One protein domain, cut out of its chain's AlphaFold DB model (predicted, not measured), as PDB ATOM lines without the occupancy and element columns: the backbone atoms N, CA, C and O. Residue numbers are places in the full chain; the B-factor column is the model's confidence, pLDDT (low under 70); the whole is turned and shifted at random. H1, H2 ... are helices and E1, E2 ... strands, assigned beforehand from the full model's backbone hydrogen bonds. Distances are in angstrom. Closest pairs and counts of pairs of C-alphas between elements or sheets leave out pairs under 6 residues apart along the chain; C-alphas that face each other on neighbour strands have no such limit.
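AT A GLANCE: This is residues 208 to 278 of the 589 residues of an uncharacterized protein of Puccinia sorghi (UniProt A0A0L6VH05). Three helices stand with their centres in a triangle, with few contacts between them: H1 and H2 keep clear of each other, and H3 bridges the gap, its first part near H2 and its later part near H1. The short strand E1 folds back along H2, on the side of H2 away from H1, and a tail of residues 272 to 278 runs on from the end of H3. The printed part has 71 residues, with three named helices and one named strand in the order H1, H2, E1, H3; E1 pairs with no named strand, and the class is mostly helix. The whole is compact, with a radius of gyration of the C-alphas of 12.4 A, and its C-alphas span 30 by 28 by 27 A.

HOW THE PARTS SIT: Start from the longest helix, H1, residues 210 to 227, and look from it to H3, residues 259 to 271. These two are close but not clearly touching: their closest C-alphas, those of Ala 215 and Leu 268, are 7.4 A apart. Their lines stand at a steep tilt of 46 degrees and they run opposite ways. Now go to H2, residues 234 to 244, which H3 only just touches, with 3 pairs of C-alphas within 8 A. H3 does so with residues 261 to 265 alone; the closest C-alphas, those of Gln 236 and Gln 262, are 7.5 A apart. H2 and H3 run the same way at a shallow tilt of 29 degrees. Next look at E1, residues 248 to 251: its closest C-alpha to H2 is that of Val 249, 6.5 A from that of Ala 239. H1 and H2 are apart, as are H1 and E1, and E1 and H3. In H1 and H2 every O i to N i+4 pair is within hydrogen-bond range; in H3 8 of 9 are.

IN THESE COORDINATES: Find C-alpha 210 at (112.285, 139.639, 86.403); from there H1 runs 23.5 A to C-alpha 227. H2 begins at C-alpha 234 and measures 15.3 A to C-alpha 244. E1 begins at C-alpha 248, at (102.778, 134.274, 106.577), and is 10.0 A long. H3 covers 18.1 A and ends at C-alpha 271, at (120.777, 129.738, 94.706).

THE WHOLE: The two C-alphas farthest apart, those of Pro 210 and Pro 256, are 32.1 A apart. The printed part has no cut. The link from H2 to E1 is tight, and those from H1 to H2 and from E1 to H3 are short. The mean pLDDT of the printed part is 72.7; look for values under 70 at 32 residues, among them 208 to 213 and 256 to 276, and H3 has a mean of 51.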
ATOM      1  N   LEU A 208     106.436 137.942  89.055       59.56
ATOM      2  CA  LEU A 208     107.614 137.436  89.736       59.56
ATOM      3  C   LEU A 208     108.732 138.341  89.266       59.56
ATOM      4  O   LEU A 208     108.835 138.535  88.042       59.56
ATOM      5  N   SER A 209     109.478 138.951  90.198       57.38
ATOM      6  CA  SER A 209     110.523 139.912  89.832       57.38
ATOM      7  C   SER A 209     111.255 139.371  88.602       57.38
ATOM      8  O   SER A 209     111.399 138.153  88.502       57.38
ATOM      9  N   PRO A 210     111.684 140.180  87.625       63.81
ATOM     10  CA  PRO A 210     112.285 139.639  86.403       63.81
ATOM     11  C   PRO A 210     113.343 138.552  86.680       63.81
ATOM     12  O   PRO A 210     113.445 137.584  85.939       63.81
ATOM     13  N   GLN A 211     114.023 138.655  87.827       60.59
ATOM     14  CA  GLN A 211     114.915 137.653  88.409       60.59
ATOM     15  C   GLN A 211     114.217 136.363  88.868       60.59
ATOM     16  O   GLN A 211     114.719 135.294  88.567       60.59
ATOM     17  N   LEU A 212     113.088 136.419  89.577       62.81
ATOM     18  CA  LEU A 212     112.294 135.251  89.961       62.81
ATOM     19  C   LEU A 212     111.543 134.637  88.769       62.81
ATOM     20  O   LEU A 212     111.445 133.421  88.705       62.81
ATOM     21  N   SER A 213     111.096 135.433  87.790       65.19
ATOM     22  CA  SER A 213     110.595 134.933  86.498       65.19
ATOM     23  C   SER A 213     111.690 134.193  85.727       65.19
ATOM     24  O   SER A 213     111.457 133.093  85.250       65.19
ATOM     25  N   GLN A 214     112.902 134.755  85.642       70.75
ATOM     26  CA  GLN A 214     114.063 134.104  85.020       70.75
ATOM     27  C   GLN A 214     114.570 132.911  85.835       70.75
ATOM     28  O   GLN A 214     115.002 131.914  85.264       70.75
ATOM     29  N   ALA A 215     114.515 132.978  87.164       68.19
ATOM     30  CA  ALA A 215     114.872 131.872  88.038       68.19
ATOM     31  C   ALA A 215     113.838 130.763  87.925       68.19
ATOM     32  O   ALA A 215     114.230 129.613  87.861       68.19
ATOM     33  N   LEU A 216     112.546 131.072  87.823       68.00
ATOM     34  CA  LEU A 216     111.492 130.097  87.559       68.00
ATOM     35  C   LEU A 216     111.477 129.633  86.115       68.00
ATOM     36  O   LEU A 216     111.078 128.509  85.904       68.00
ATOM     37  N   GLN A 217     111.948 130.400  85.136       72.44
ATOM     38  CA  GLN A 217     112.160 129.904  83.777       72.44
ATOM     39  C   GLN A 217     113.364 128.971  83.728       72.44
ATOM     40  O   GLN A 217     113.203 127.833  83.315       72.44
ATOM     41  N   SER A 218     114.523 129.377  84.245       76.50
ATOM     42  CA  SER A 218     115.725 128.532  84.297       76.50
ATOM     43  C   SER A 218     115.538 127.316  85.205       76.50
ATOM     44  O   SER A 218     115.963 126.213  84.866       76.50
ATOM     45  N   THR A 219     114.823 127.458  86.323       67.06
ATOM     46  CA  THR A 219     114.404 126.306  87.122       67.06
ATOM     47  C   THR A 219     113.215 125.592  86.540       67.06
ATOM     48  O   THR A 219     113.149 124.403  86.763       67.06
ATOM     49  N   SER A 220     112.322 126.191  85.756       68.06
ATOM     50  CA  SER A 220     111.332 125.414  85.003       68.06
ATOM     51  C   SER A 220     112.038 124.598  83.945       68.06
ATOM     52  O   SER A 220     111.694 123.448  83.790       68.06
ATOM     53  N   GLU A 221     113.086 125.101  83.298       76.00
ATOM     54  CA  GLU A 221     113.919 124.336  82.379       76.00
ATOM     55  C   GLU A 221     114.655 123.224  83.133       76.00
ATOM     56  O   GLU A 221     114.645 122.077  82.688       76.00
ATOM     57  N   ALA A 222     115.213 123.501  84.317       75.06
ATOM     58  CA  ALA A 222     115.853 122.490  85.161       75.06
ATOM     59  C   ALA A 222     114.852 121.461  85.729       75.06
ATOM     60  O   ALA A 222     115.124 120.264  85.755       75.06
ATOM     61  N   LEU A 223     113.671 121.894  86.165       67.31
ATOM     62  CA  LEU A 223     112.599 121.077  86.732       67.31
ATOM     63  C   LEU A 223     111.875 120.300  85.638       67.31
ATOM     64  O   LEU A 223     111.490 119.161  85.870       67.31
ATOM     65  N   HIS A 224     111.731 120.864  84.448       76.12
ATOM     66  CA  HIS A 224     111.200 120.201  83.266       76.12
ATOM     67  C   HIS A 224     112.195 119.154  82.772       76.12
ATOM     68  O   HIS A 224     111.805 118.011  82.547       76.12
ATOM     69  N   SER A 225     113.482 119.498  82.654       76.56
ATOM     70  CA  SER A 225     114.523 118.563  82.200       76.56
ATOM     71  C   SER A 225     114.807 117.446  83.206       76.56
ATOM     72  O   SER A 225     115.010 116.307  82.798       76.56
ATOM     73  N   THR A 226     114.776 117.739  84.509       74.56
ATOM     74  CA  THR A 226     115.162 116.771  85.552       74.56
ATOM     75  C   THR A 226     113.966 116.038  86.162       74.56
ATOM     76  O   THR A 226     114.085 114.873  86.536       74.56
ATOM     77  N   LYS A 227     112.812 116.704  86.305       80.88
ATOM     78  CA  LYS A 227     111.641 116.186  87.042       80.88
ATOM     79  C   LYS A 227     110.322 116.227  86.259       80.88
ATOM     80  O   LYS A 227     109.312 115.765  86.784       80.88
ATOM     81  N   GLY A 228     110.305 116.760  85.034       83.88
ATOM     82  CA  GLY A 228     109.094 116.901  84.220       83.88
ATOM     83  C   GLY A 228     108.017 117.815  84.819       83.88
ATOM     84  O   GLY A 228     106.847 117.669  84.472       83.88
ATOM     85  N   ILE A 229     108.361 118.726  85.737       82.62
ATOM     86  CA  ILE A 229     107.378 119.649  86.327       82.62
ATOM     87  C   ILE A 229     107.168 120.810  85.356       82.62
ATOM     88  O   ILE A 229     108.054 121.639  85.174       82.62
ATOM     89  N   THR A 230     105.991 120.858  84.732       84.62
ATOM     90  CA  THR A 230     105.631 121.880  83.735       84.62
ATOM     91  C   THR A 230     104.694 122.956  84.279       84.62
ATOM     92  O   THR A 230     104.591 124.030  83.695       84.62
ATOM     93  N   ARG A 231     103.987 122.668  85.379       86.50
ATOM     94  CA  ARG A 231     102.980 123.540  85.999       86.50
ATOM     95  C   ARG A 231     102.987 123.362  87.514       86.50
ATOM     96  O   ARG A 231     103.252 122.264  88.004       86.50
ATOM     97  N   LEU A 232     102.659 124.427  88.239       90.56
ATOM     98  CA  LEU A 232     102.504 124.405  89.693       90.56
ATOM     99  C   LEU A 232     101.090 123.971  90.075       90.56
ATOM    100  O   LEU A 232     100.108 124.373  89.445       90.56
ATOM    101  N   TYR A 233     100.976 123.162  91.128       95.31
ATOM    102  CA  TYR A 233      99.670 122.874  91.716       95.31
ATOM    103  C   TYR A 233      99.061 124.155  92.289       95.31
ATOM    104  O   TYR A 233      99.782 125.038  92.753       95.31
ATOM    105  N   SER A 234      97.733 124.248  92.312       94.81
ATOM    106  CA  SER A 234      97.045 125.477  92.726       94.81
ATOM    107  C   SER A 234      97.430 125.956  94.130       94.81
ATOM    108  O   SER A 234      97.663 127.143  94.336       94.81
ATOM    109  N   HIS A 235      97.603 125.039  95.086       94.25
ATOM    110  CA  HIS A 235      98.073 125.386  96.432       94.25
ATOM    111  C   HIS A 235      99.529 125.894  96.450       94.25
ATOM    112  O   HIS A 235      99.874 126.710  97.296       94.25
ATOM    113  N   GLN A 236     100.384 125.453  95.519       93.75
ATOM    114  CA  GLN A 236     101.771 125.925  95.413       93.75
ATOM    115  C   GLN A 236     101.825 127.341  94.851       93.75
ATOM    116  O   GLN A 236     102.469 128.198  95.443       93.75
ATOM    117  N   ALA A 237     101.126 127.586  93.738       91.50
ATOM    118  CA  ALA A 237     101.056 128.911  93.129       91.50
ATOM    119  C   ALA A 237     100.489 129.932  94.123       91.50
ATOM    120  O   ALA A 237     101.116 130.954  94.384       91.50
ATOM    121  N   ARG A 238      99.379 129.589  94.790       93.44
ATOM    122  CA  ARG A 238      98.770 130.443  95.813       93.44
ATOM    123  C   ARG A 238      99.698 130.718  96.998       93.44
ATOM    124  O   ARG A 238      99.740 131.845  97.475       93.44
ATOM    125  N   ALA A 239     100.426 129.714  97.492       94.00
ATOM    126  CA  ALA A 239     101.375 129.920  98.586       94.00
ATOM    127  C   ALA A 239     102.523 130.855  98.177       94.00
ATOM    128  O   ALA A 239     102.914 131.709  98.966       94.00
ATOM    129  N   ILE A 240     103.031 130.726  96.947       91.31
ATOM    130  CA  ILE A 240     104.079 131.604  96.412       91.31
ATOM    131  C   ILE A 240     103.568 133.036  96.258       91.31
ATOM    132  O   ILE A 240     104.264 133.950  96.685       91.31
ATOM    133  N   ASP A 241     102.368 133.232  95.704       90.31
ATOM    134  CA  ASP A 241     101.763 134.564  95.576       90.31
ATOM    135  C   ASP A 241     101.617 135.233  96.954       90.31
ATOM    136  O   ASP A 241     102.077 136.352  97.156       90.31
ATOM    137  N   LEU A 242     101.082 134.511  97.943       92.31
ATOM    138  CA  LEU A 242     100.924 135.031  99.305       92.31
ATOM    139  C   LEU A 242     102.267 135.354  99.982       92.31
ATOM    140  O   LEU A 242     102.380 136.372 100.663       92.31
ATOM    141  N   LEU A 243     103.291 134.514  99.794       92.69
ATOM    142  CA  LEU A 243     104.639 134.781 100.306       92.69
ATOM    143  C   LEU A 243     105.288 135.982  99.607       92.69
ATOM    144  O   LEU A 243     105.991 136.756 100.257       92.69
ATOM    145  N   ALA A 244     105.056 136.157  98.303       87.50
ATOM    146  CA  ALA A 244     105.543 137.308  97.545       87.50
ATOM    147  C   ALA A 244     104.906 138.621  98.029       87.50
ATOM    148  O   ALA A 244     105.582 139.649  98.051       87.50
ATOM    149  N   ASP A 245     103.660 138.559  98.500       90.00
ATOM    150  CA  ASP A 245     102.951 139.674  99.138       90.00
ATOM    151  C   ASP A 245     103.386 139.916 100.600       90.00
ATOM    152  O   ASP A 245     102.872 140.813 101.268       90.00
ATOM    153  N   GLY A 246     104.335 139.128 101.121       93.12
ATOM    154  CA  GLY A 246     104.839 139.235 102.493       93.12
ATOM    155  C   GLY A 246     103.934 138.595 103.550       93.12
ATOM    156  O   GLY A 246     104.111 138.852 104.739       93.12
ATOM    157  N   SER A 247     102.965 137.767 103.146       94.94
ATOM    158  CA  SER A 247     102.080 137.068 104.081       94.94
ATOM    159  C   SER A 247     102.748 135.833 104.686       94.94
ATOM    160  O   SER A 247     103.441 135.083 104.000       94.94
ATOM    161  N   ASN A 248     102.450 135.555 105.956       95.12
ATOM    162  CA  ASN A 248     102.778 134.274 106.577       95.12
ATOM    163  C   ASN A 248     101.778 133.208 106.114       95.12
ATOM    164  O   ASN A 248     100.560 133.383 106.240       95.12
ATOM    165  N   VAL A 249     102.295 132.097 105.592       95.38
ATOM    166  CA  VAL A 249     101.483 131.044 104.979       95.38
ATOM    167  C   VAL A 249     101.678 129.730 105.718       95.38
ATOM    168  O   VAL A 249     102.802 129.264 105.882       95.38
ATOM    169  N   ILE A 250     100.569 129.097 106.102       95.38
ATOM    170  CA  ILE A 250     100.555 127.691 106.511       95.38
ATOM    171  C   ILE A 250      99.963 126.893 105.355       95.38
ATOM    172  O   ILE A 250      98.828 127.140 104.934       95.38
ATOM    173  N   VAL A 251     100.742 125.941 104.838       94.25
ATOM    174  CA  VAL A 251     100.298 125.031 103.781       94.25
ATOM    175  C   VAL A 251     100.141 123.636 104.366       94.25
ATOM    176  O   VAL A 251     101.095 123.065 104.888       94.25
ATOM    177  N   THR A 252      98.945 123.070 104.249       93.94
ATOM    178  CA  THR A 252      98.680 121.684 104.644       93.94
ATOM    179  C   THR A 252      98.656 120.810 103.400       93.94
ATOM    180  O   THR A 252      97.699 120.846 102.630       93.94
ATOM    181  N   THR A 253      99.708 120.020 103.185       91.00
ATOM    182  CA  THR A 253      99.794 119.091 102.048       91.00
ATOM    183  C   THR A 253      99.943 117.657 102.517       91.00
ATOM    184  O   THR A 253     100.657 117.389 103.478       91.00
ATOM    185  N   SER A 254      99.320 116.713 101.806       88.06
ATOM    186  CA  SER A 254      99.557 115.292 102.055       88.06
ATOM    187  C   SER A 254     100.945 114.871 101.559       88.06
ATOM    188  O   SER A 254     101.436 115.313 100.515       88.06
ATOM    189  N   THR A 255     101.569 113.973 102.316       71.38
ATOM    190  CA  THR A 255     102.980 113.581 102.221       71.38
ATOM    191  C   THR A 255     103.450 113.003 100.874       71.38
ATOM    192  O   THR A 255     104.636 113.148 100.578       71.38
ATOM    193  N   PRO A 256     102.642 112.365  99.995       51.78
ATOM    194  CA  PRO A 256     103.281 111.518  98.994       51.78
ATOM    195  C   PRO A 256     103.854 112.224  97.752       51.78
ATOM    196  O   PRO A 256     104.478 111.519  96.963       51.78
ATOM    197  N   ARG A 257     103.660 113.534  97.483       50.97
ATOM    198  CA  ARG A 257     104.045 114.093  96.150       50.97
ATOM    199  C   ARG A 257     104.549 115.543  96.060       50.97
ATOM    200  O   ARG A 257     104.861 115.974  94.952       50.97
ATOM    201  N   ILE A 258     104.632 116.305  97.153       55.25
ATOM    202  CA  ILE A 258     104.776 117.780  97.072       55.25
ATOM    203  C   ILE A 258     106.032 118.340  97.776       55.25
ATOM    204  O   ILE A 258     106.488 119.424  97.399       55.25
ATOM    205  N   HIS A 259     106.665 117.574  98.678       52.72
ATOM    206  CA  HIS A 259     107.837 118.007  99.462       52.72
ATOM    207  C   HIS A 259     108.943 118.730  98.675       52.72
ATOM    208  O   HIS A 259     109.414 119.758  99.158       52.72
ATOM    209  N   PRO A 260     109.366 118.295  97.467       54.19
ATOM    210  CA  PRO A 260     110.483 118.966  96.826       54.19
ATOM    211  C   PRO A 260     110.157 120.405  96.416       54.19
ATOM    212  O   PRO A 260     111.022 121.245  96.541       54.19
ATOM    213  N   ILE A 261     108.949 120.764  95.979       58.16
ATOM    214  CA  ILE A 261     108.739 122.128  95.445       58.16
ATOM    215  C   ILE A 261     108.675 123.182  96.567       58.16
ATOM    216  O   ILE A 261     109.207 124.275  96.397       58.16
ATOM    217  N   GLN A 262     108.103 122.848  97.730       56.31
ATOM    218  CA  GLN A 262     108.065 123.761  98.883       56.31
ATOM    219  C   GLN A 262     109.460 123.983  99.482       56.31
ATOM    220  O   GLN A 262     109.850 125.125  99.716       56.31
ATOM    221  N   LEU A 263     110.257 122.914  99.615       53.31
ATOM    222  CA  LEU A 263     111.672 123.028  99.983       53.31
ATOM    223  C   LEU A 263     112.476 123.809  98.925       53.31
ATOM    224  O   LEU A 263     113.437 124.502  99.250       53.31
ATOM    225  N   TRP A 264     112.092 123.714  97.647       54.78
ATOM    226  CA  TRP A 264     112.822 124.349  96.551       54.78
ATOM    227  C   TRP A 264     112.514 125.838  96.378       54.78
ATOM    228  O   TRP A 264     113.387 126.557  95.912       54.78
ATOM    229  N   ALA A 265     111.341 126.338  96.776       51.38
ATOM    230  CA  ALA A 265     111.089 127.785  96.816       51.38
ATOM    231  C   ALA A 265     112.017 128.485  97.824       51.38
ATOM    232  O   ALA A 265     112.557 129.555  97.541       51.38
ATOM    233  N   VAL A 266     112.291 127.822  98.952       49.69
ATOM    234  CA  VAL A 266     113.352 128.237  99.877       49.69
ATOM    235  C   VAL A 266     114.706 128.146  99.167       49.69
ATOM    236  O   VAL A 266     115.412 129.145  99.089       49.69
ATOM    237  N   HIS A 267     115.024 127.016  98.526       46.75
ATOM    238  CA  HIS A 267     116.266 126.816  97.753       46.75
ATOM    239  C   HIS A 267     116.513 127.874  96.655       46.75
ATOM    240  O   HIS A 267     117.652 128.284  96.438       46.75
ATOM    241  N   LEU A 268     115.462 128.368  95.993       46.09
ATOM    242  CA  LEU A 268     115.501 129.406  94.954       46.09
ATOM    243  C   LEU A 268     115.936 130.772  95.497       46.09
ATOM    244  O   LEU A 268     116.712 131.466  94.839       46.09
ATOM    245  N   SER A 269     115.505 131.141  96.709       49.78
ATOM    246  CA  SER A 269     115.994 132.361  97.366       49.78
ATOM    247  C   SER A 269     117.487 132.274  97.713       49.78
ATOM    248  O   SER A 269     118.124 133.315  97.866       49.78
ATOM    249  N   TYR A 270     118.045 131.064  97.833       47.91
ATOM    250  CA  TYR A 270     119.449 130.831  98.185       47.91
ATOM    251  C   TYR A 270     120.366 130.647  96.961       47.91
ATOM    252  O   TYR A 270     121.488 131.151  96.961       47.91
ATOM    253  N   GLN A 271     119.921 129.990  95.882       42.88
ATOM    254  CA  GLN A 271     120.777 129.738  94.706       42.88
ATOM    255  C   GLN A 271     121.116 130.992  93.888       42.88
ATOM    256  O   GLN A 271     122.184 131.039  93.280       42.88
ATOM    257  N   GLY A 272     120.284 132.036  93.927       43.38
ATOM    258  CA  GLY A 272     120.614 133.331  93.314       43.38
ATOM    259  C   GLY A 272     121.810 134.052  93.959       43.38
ATOM    260  O   GLY A 272     122.302 135.024  93.391       43.38
ATOM    261  N   LEU A 273     122.286 133.589  95.123       44.34
ATOM    262  CA  LEU A 273     123.347 134.228  95.911       44.34
ATOM    263  C   LEU A 273     124.695 133.483  95.881       44.34
ATOM    264  O   LEU A 273     125.655 133.962  96.479       44.34
ATOM    265  N   GLY A 274     124.807 132.333  95.200       43.22
ATOM    266  CA  GLY A 274     126.055 131.550  95.169       43.22
ATOM    267  C   GLY A 274     126.480 130.977  96.531       43.22
ATOM    268  O   GLY A 274     127.637 130.606  96.713       43.22
ATOM    269  N   THR A 275     125.564 130.916  97.497       53.75
ATOM    270  CA  THR A 275     125.836 130.508  98.881       53.75
ATOM    271  C   THR A 275     125.587 129.015  99.090       53.75
ATOM    272  O   THR A 275     124.586 128.478  98.614       53.75
ATOM    273  N   GLY A 276     126.491 128.346  99.811       67.38
ATOM    274  CA  GLY A 276     126.356 126.939 100.190       67.38
ATOM    275  C   GLY A 276     125.140 126.697 101.089       67.38
ATOM    276  O   GLY A 276     124.836 127.502 101.966       67.38
ATOM    277  N   LEU A 277     124.434 125.587 100.860       75.50
ATOM    278  CA  LEU A 277     123.407 125.097 101.775       75.50
ATOM    279  C   LEU A 277     124.098 124.273 102.859       75.50
ATOM    280  O   LEU A 277     124.682 123.229 102.566       75.50
ATOM    281  N   GLU A 278     124.011 124.725 104.103       81.31
ATOM    282  CA  GLU A 278     124.644 124.056 105.232       81.31
ATOM    283  C   GLU A 278     123.581 123.604 106.229       81.31
ATOM    284  O   GLU A 278     122.685 124.361 106.600       81.31
TER     285      GLU A 278